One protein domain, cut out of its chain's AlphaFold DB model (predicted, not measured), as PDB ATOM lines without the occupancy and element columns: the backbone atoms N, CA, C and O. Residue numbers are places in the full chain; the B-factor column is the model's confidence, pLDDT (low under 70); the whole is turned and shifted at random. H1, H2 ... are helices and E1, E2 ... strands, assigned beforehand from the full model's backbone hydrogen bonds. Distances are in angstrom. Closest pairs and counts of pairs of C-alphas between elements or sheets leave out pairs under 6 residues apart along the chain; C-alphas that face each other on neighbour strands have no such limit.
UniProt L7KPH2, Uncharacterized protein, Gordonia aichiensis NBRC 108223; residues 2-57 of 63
ATOM      1  N   LEU A   2      10.254  41.723  52.291       51.62
ATOM      2  CA  LEU A   2       9.637  41.312  51.011       51.62
ATOM      3  C   LEU A   2      10.174  39.963  50.484       51.62
ATOM      4  O   LEU A   2       9.692  39.452  49.479       51.62
ATOM      5  N   LEU A   3      11.171  39.385  51.160       54.34
ATOM      6  CA  LEU A   3      11.834  38.144  50.748       54.34
ATOM      7  C   LEU A   3      11.072  36.839  51.078       54.34
ATOM      8  O   LEU A   3      11.226  35.900  50.301       54.34
ATOM      9  N   PRO A   4      10.181  36.747  52.094       49.56
ATOM     10  CA  PRO A   4       9.419  35.512  52.335       49.56
ATOM     11  C   PRO A   4       8.426  35.155  51.214       49.56
ATOM     12  O   PRO A   4       7.922  34.038  51.161       49.56
ATOM     13  N   THR A   5       8.091  36.105  50.333       50.75
ATOM     14  CA  THR A   5       6.924  36.006  49.441       50.75
ATOM     15  C   THR A   5       7.221  35.669  47.987       50.75
ATOM     16  O   THR A   5       6.269  35.528  47.226       50.75
ATOM     17  N   MET A   6       8.478  35.526  47.555       58.69
ATOM     18  CA  MET A   6       8.713  35.271  46.126       58.69
ATOM     19  C   MET A   6       8.264  33.856  45.722       58.69
ATOM     20  O   MET A   6       7.655  33.714  44.669       58.69
ATOM     21  N   PHE A   7       8.470  32.847  46.586       61.88
ATOM     22  CA  PHE A   7       7.962  31.475  46.414       61.88
ATOM     23  C   PHE A   7       7.843  30.748  47.773       61.88
ATOM     24  O   PHE A   7       8.740  29.990  48.130       61.88
ATOM     25  N   PRO A   8       6.753  30.935  48.541       60.00
ATOM     26  CA  PRO A   8       6.633  30.421  49.917       60.00
ATOM     27  C   PRO A   8       6.644  28.887  50.047       60.00
ATOM     28  O   PRO A   8       6.787  28.374  51.149       60.00
ATOM     29  N   ASN A   9       6.499  28.160  48.933       70.50
ATOM     30  CA  ASN A   9       6.499  26.693  48.891       70.50
ATOM     31  C   ASN A   9       7.690  26.112  48.108       70.50
ATOM     32  O   ASN A   9       7.719  24.907  47.863       70.50
ATOM     33  N   ALA A  10       8.621  26.944  47.629       71.69
ATOM     34  CA  ALA A  10       9.818  26.417  46.987       71.69
ATOM     35  C   ALA A  10      10.737  25.830  48.071       71.69
ATOM     36  O   ALA A  10      10.958  26.508  49.075       71.69
ATOM     37  N   PRO A  11      11.264  24.604  47.893       82.31
ATOM     38  CA  PRO A  11      12.299  24.093  48.784       82.31
ATOM     39  C   PRO A  11      13.508  25.037  48.771       82.31
ATOM     40  O   PRO A  11      13.772  25.687  47.749       82.31
ATOM     41  N   ASP A  12      14.220  25.118  49.899       87.12
ATOM     42  CA  ASP A  12      15.470  25.874  49.953       87.12
ATOM     43  C   ASP A  12      16.474  25.305  48.938       87.12
ATOM     44  O   ASP A  12      16.430  24.131  48.555       87.12
ATOM     45  N   LEU A  13      17.344  26.181  48.451       90.31
ATOM     46  CA  LEU A  13      18.450  25.830  47.582       90.31
ATOM     47  C   LEU A  13      19.731  25.921  48.407       90.31
ATOM     48  O   LEU A  13      20.277  27.015  48.550       90.31
ATOM     49  N   ASP A  14      20.181  24.779  48.923       91.62
ATOM     50  CA  ASP A  14      21.316  24.662  49.851       91.62
ATOM     51  C   ASP A  14      22.634  25.239  49.304       91.62
ATOM     52  O   ASP A  14      23.488  25.674  50.069       91.62
ATOM     53  N   ASP A  15      22.818  25.264  47.982       93.00
ATOM     54  CA  ASP A  15      24.007  25.800  47.314       93.00
ATOM     55  C   ASP A  15      23.677  26.930  46.331       93.00
ATOM     56  O   ASP A  15      24.235  27.028  45.236       93.00
ATOM     57  N   ALA A  16      22.779  27.826  46.746       91.81
ATOM     58  CA  ALA A  16      22.380  28.992  45.961       91.81
ATOM     59  C   ALA A  16      23.568  29.877  45.546       91.81
ATOM     60  O   ALA A  16      23.551  30.459  44.458       91.81
ATOM     61  N   VAL A  17      24.594  29.980  46.395       91.38
ATOM     62  CA  VAL A  17      25.880  30.608  46.070       91.38
ATOM     63  C   VAL A  17      27.011  29.689  46.507       91.38
ATOM     64  O   VAL A  17      27.036  29.226  47.645       91.38
ATOM     65  N   VAL A  18      27.972  29.476  45.609       91.38
ATOM     66  CA  VAL A  18      29.194  28.711  45.879       91.38
ATOM     67  C   VAL A  18      30.405  29.576  45.548       91.38
ATOM     68  O   VAL A  18      30.532  30.061  44.420       91.38
ATOM     69  N   ILE A  19      31.289  29.783  46.524       88.19
ATOM     70  CA  ILE A  19      32.537  30.542  46.369       88.19
ATOM     71  C   ILE A  19      33.668  29.732  47.000       88.19
ATOM     72  O   ILE A  19      33.779  29.650  48.217       88.19
ATOM     73  N   GLY A  20      34.531  29.144  46.168       87.62
ATOM     74  CA  GLY A  20      35.518  28.186  46.672       87.62
ATOM     75  C   GLY A  20      34.813  27.008  47.348       87.62
ATOM     76  O   GLY A  20      33.978  26.362  46.715       87.62
ATOM     77  N   ASP A  21      35.131  26.773  48.620       90.56
ATOM     78  CA  ASP A  21      34.514  25.726  49.443       90.56
ATOM     79  C   ASP A  21      33.281  26.217  50.228       90.56
ATOM     80  O   ASP A  21      32.537  25.401  50.777       90.56
ATOM     81  N   ASP A  22      33.038  27.531  50.258       92.31
ATOM     82  CA  ASP A  22      31.893  28.112  50.952       92.31
ATOM     83  C   ASP A  22      30.617  27.924  50.129       92.31
ATOM     84  O   ASP A  22      30.575  28.172  48.917       92.31
ATOM     85  N   ARG A  23      29.549  27.523  50.818       94.56
ATOM     86  CA  ARG A  23      28.194  27.406  50.282       94.56
ATOM     87  C   ARG A  23      27.258  28.237  51.135       94.56
ATOM     88  O   ARG A  23      27.359  28.199  52.356       94.56
ATOM     89  N   LEU A  24      26.364  28.965  50.483       94.38
ATOM     90  CA  LEU A  24      25.264  29.647  51.146       94.38
ATOM     91  C   LEU A  24      23.952  29.151  50.564       94.38
ATOM     92  O   LEU A  24      23.752  29.208  49.341       94.38
ATOM     93  N   SER A  25      23.053  28.745  51.454       94.38
ATOM     94  CA  SER A  25      21.664  28.508  51.107       94.38
ATOM     95  C   SER A  25      20.970  29.821  50.738       94.38
ATOM     96  O   SER A  25      21.478  30.928  50.975       94.38
ATOM     97  N   ARG A  26      19.779  29.740  50.142       91.25
ATOM     98  CA  ARG A  26      19.008  30.950  49.837       91.25
ATOM     99  C   ARG A  26      18.583  31.666  51.112       91.25
ATOM    100  O   ARG A  26      18.629  32.897  51.152       91.25
ATOM    101  N   GLU A  27      18.157  30.919  52.124       91.81
ATOM    102  CA  GLU A  27      17.761  31.476  53.417       91.81
ATOM    103  C   GLU A  27      18.937  32.174  54.103       91.81
ATOM    104  O   GLU A  27      18.799  33.315  54.552       91.81
ATOM    105  N   GLU A  28      20.113  31.546  54.097       95.06
ATOM    106  CA  GLU A  28      21.339  32.128  54.648       95.06
ATOM    107  C   GLU A  28      21.738  33.411  53.914       95.06
ATOM    108  O   GLU A  28      22.021  34.430  54.549       95.06
ATOM    109  N   LEU A  29      21.693  33.404  52.577       94.12
ATOM    110  CA  LEU A  29      21.998  34.578  51.762       94.12
ATOM    111  C   LEU A  29      21.043  35.743  52.064       94.12
ATOM    112  O   LEU A  29      21.478  36.885  52.224       94.12
ATOM    113  N   VAL A  30      19.742  35.463  52.162       92.94
ATOM    114  CA  VAL A  30      18.712  36.452  52.511       92.94
ATOM    115  C   VAL A  30      18.921  36.998  53.922       92.94
ATOM    116  O   VAL A  30      18.833  38.214  54.125       92.94
ATOM    117  N   GLY A  31      19.215  36.131  54.891       93.62
ATOM    118  CA  GLY A  31      19.507  36.525  56.268       93.62
ATOM    119  C   GLY A  31      20.735  37.432  56.348       93.62
ATOM    120  O   GLY A  31      20.663  38.520  56.921       93.62
ATOM    121  N   ALA A  32      21.830  37.043  55.695       95.44
ATOM    122  CA  ALA A  32      23.060  37.827  55.636       95.44
ATOM    123  C   ALA A  32      22.838  39.196  54.972       95.44
ATOM    124  O   ALA A  32      23.243  40.226  55.515       95.44
ATOM    125  N   ALA A  33      22.139  39.237  53.833       94.50
ATOM    126  CA  ALA A  33      21.810  40.485  53.146       94.50
ATOM    127  C   ALA A  33      20.917  41.402  53.997       94.50
ATOM    128  O   ALA A  33      21.122  42.616  54.022       94.50
ATOM    129  N   THR A  34      19.961  40.830  54.733       94.50
ATOM    130  CA  THR A  34      19.090  41.576  55.652       94.50
ATOM    131  C   THR A  34      19.902  42.199  56.783       94.50
ATOM    132  O   THR A  34      19.791  43.401  57.019       94.50
ATOM    133  N   ALA A  35      20.791  41.426  57.411       96.62
ATOM    134  CA  ALA A  35      21.680  41.928  58.455       96.62
ATOM    135  C   ALA A  35      22.585  43.071  57.958       96.62
ATOM    136  O   ALA A  35      22.870  44.006  58.706       96.62
ATOM    137  N   VAL A  36      23.025  43.041  56.693       95.75
ATOM    138  CA  VAL A  36      23.746  44.168  56.077       95.75
ATOM    139  C   VAL A  36      22.820  45.365  55.888       95.75
ATOM    140  O   VAL A  36      23.183  46.461  56.303       95.75
ATOM    141  N   ALA A  37      21.631  45.176  55.312       94.69
ATOM    142  CA  ALA A  37      20.680  46.254  55.038       94.69
ATOM    143  C   ALA A  37      20.267  47.022  56.305       94.69
ATOM    144  O   ALA A  37      20.177  48.249  56.285       94.69
ATOM    145  N   GLU A  38      20.095  46.323  57.427       96.44
ATOM    146  CA  GLU A  38      19.786  46.929  58.729       96.44
ATOM    147  C   GLU A  38      20.897  47.857  59.248       96.44
ATOM    148  O   GLU A  38      20.631  48.755  60.045       96.44
ATOM    149  N   ARG A  39      22.138  47.699  58.770       97.12
ATOM    150  CA  ARG A  39      23.287  48.533  59.170       97.12
ATOM    151  C   ARG A  39      23.405  49.826  58.370       97.12
ATOM    152  O   ARG A  39      24.164  50.706  58.764       97.12
ATOM    153  N   ILE A  40      22.694  49.943  57.254       96.19
ATOM    154  CA  ILE A  40      22.803  51.064  56.308       96.19
ATOM    155  C   ILE A  40      21.436  51.696  55.982       96.19
ATOM    156  O   ILE A  40      21.125  51.935  54.810       96.19
ATOM    157  N   PRO A  41      20.584  51.982  56.985       95.06
ATOM    158  CA  PRO A  41      19.240  52.485  56.734       95.06
ATOM    159  C   PRO A  41      19.279  53.826  55.990       95.06
ATOM    160  O   PRO A  41      20.026  54.737  56.342       95.06
ATOM    161  N   GLY A  42      18.452  53.953  54.950       94.69
ATOM    162  CA  GLY A  42      18.315  55.185  54.165       94.69
ATOM    163  C   GLY A  42      19.444  55.456  53.163       94.69
ATOM    164  O   GLY A  42      19.360  56.439  52.424       94.69
ATOM    165  N   ALA A  43      20.468  54.601  53.089       96.75
ATOM    166  CA  ALA A  43      21.485  54.698  52.050       96.75
ATOM    167  C   ALA A  43      20.861  54.420  50.672       96.75
ATOM    168  O   ALA A  43      20.371  53.326  50.408       96.75
ATOM    169  N   GLN A  44      20.893  55.417  49.789       96.44
ATOM    170  CA  GLN A  44      20.365  55.297  48.422       96.44
ATOM    171  C   GLN A  44      21.392  54.719  47.444       96.44
ATOM    172  O   GLN A  44      21.055  54.261  46.355       96.44
ATOM    173  N   THR A  45      22.674  54.787  47.794       96.31
ATOM    174  CA  THR A  45      23.778  54.319  46.956       96.31
ATOM    175  C   THR A  45      24.902  53.827  47.852       96.31
ATOM    176  O   THR A  45      25.200  54.440  48.877       96.31
ATOM    177  N   LEU A  46      25.516  52.713  47.460       94.81
ATOM    178  CA  LEU A  46      26.581  52.051  48.204       94.81
ATOM    179  C   LEU A  46      27.751  51.778  47.268       94.81
ATOM    180  O   LEU A  46      27.563  51.270  46.163       94.81
ATOM    181  N   ALA A  47      28.959  52.079  47.732       96.94
ATOM    182  CA  ALA A  47      30.163  51.569  47.099       96.94
ATOM    183  C   ALA A  47      30.395  50.128  47.570       96.94
ATOM    184  O   ALA A  47      30.373  49.855  48.770       96.94
ATOM    185  N   VAL A  48      30.634  49.217  46.628       93.62
ATOM    186  CA  VAL A  48      30.959  47.816  46.914       93.62
ATOM    187  C   VAL A  48      32.396  47.564  46.486       93.62
ATOM    188  O   VAL A  48      32.718  47.640  45.302       93.62
ATOM    189  N   LEU A  49      33.261  47.254  47.450       95.62
ATOM    190  CA  LEU A  49      34.599  46.751  47.163       95.62
ATOM    191  C   LEU A  49      34.515  45.233  46.983       95.62
ATOM    192  O   LEU A  49      34.453  44.496  47.962       95.62
ATOM    193  N   ALA A  50      34.495  44.779  45.732       89.56
ATOM    194  CA  ALA A  50      34.448  43.361  45.393       89.56
ATOM    195  C   ALA A  50      35.779  42.880  44.799       89.56
ATOM    196  O   ALA A  50      36.401  43.575  43.997       89.56
ATOM    197  N   GLN A  51      36.179  41.660  45.161       88.88
ATOM    198  CA  GLN A  51      37.290  40.919  44.556       88.88
ATOM    199  C   GLN A  51      36.739  39.608  43.979       88.88
ATOM    200  O   GLN A  51      36.738  38.587  44.665       88.88
ATOM    201  N   PRO A  52      36.182  39.626  42.757       83.38
ATOM    202  CA  PRO A  52      35.573  38.438  42.175       83.38
ATOM    203  C   PRO A  52      36.640  37.373  41.891       83.38
ATOM    204  O   PRO A  52      37.612  37.628  41.183       83.38
ATOM    205  N   THR A  53      36.440  36.176  42.437       81.06
ATOM    206  CA  THR A  53      37.300  34.999  42.215       81.06
ATOM    207  C   THR A  53      36.667  33.984  41.264       81.06
ATOM    208  O   THR A  53      37.368  33.168  40.670       81.06
ATOM    209  N   VAL A  54      35.347  34.054  41.076       72.56
ATOM    210  CA  VAL A  54      34.610  33.249  40.098       72.56
ATOM    211  C   VAL A  54      34.645  33.929  38.730       72.56
ATOM    212  O   VAL A  54      34.445  35.141  38.618       72.56
ATOM    213  N   SER A  55      34.896  33.157  37.669       66.56
ATOM    214  CA  SER A  55      34.744  33.678  36.306       66.56
ATOM    215  C   SER A  55      33.268  34.007  36.079       66.56
ATOM    216  O   SER A  55      32.429  33.162  36.403       66.56
ATOM    217  N   PRO A  56      32.920  35.190  35.539       60.31
ATOM    218  CA  PRO A  56      31.535  35.484  35.210       60.31
ATOM    219  C   PRO A  56      31.065  34.432  34.206       60.31
ATOM    220  O   PRO A  56      31.532  34.391  33.067       60.31
ATOM    221  N   SER A  57      30.173  33.543  34.639       55.25
ATOM    222  CA  SER A  57      29.482  32.665  33.710       55.25
ATOM    223  C   SER A  57      28.707  33.567  32.755       55.25
ATOM    224  O   SER A  57      28.075  34.541  33.173       55.25
TER     225      SER A  57
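AT A GLANCE: This is residues 2 to 57 of the 63 residues of an uncharacterized protein of Gordonia aichiensis NBRC 108223 (UniProt L7KPH2). Little regular structure: a loose, open frame in which a small hairpin, E1 and E2, and one helix, H1, make a corner, and the long tail of residues 38 to 57 folds back from the end of H1 toward the hairpin. Residues 5 to 10 and 35 to 51 stand free. The printed part has 56 residues, 18 of them in named elements, in the order E1, E2, H1; the class is mixed. It is loose, with a radius of gyration of the C-alphas of 13.7 A and spans of 32 by 31 by 18 A.

IN THESE COORDINATES: E1 is residues 17 to 19, beginning at C-alpha 17 (25.880, 30.608, 46.070). E2 is residues 22 to 24. H1, residues 26 to 37, is 16.2 A long and ends at C-alpha 37 (20.680, 46.254, 55.038).

HOW THE PARTS SIT: E1 and E2 form an antiparallel hairpin at 167 degrees, with N 24 and O 17 2.9 A apart, within hydrogen-bond range. The closest C-alphas of E1 and H1, Val 17 and Arg 26, are 7.8 A apart. In H1 every O i to N i+4 pair is within hydrogen-bond range.

THE WHOLE: The C-alphas farthest apart, Asn 9 and Leu 49, are 34.6 A apart. The printed part has no cut, and both links are tight. Residues 2 to 8 and 55 to 57 have pLDDT under 70.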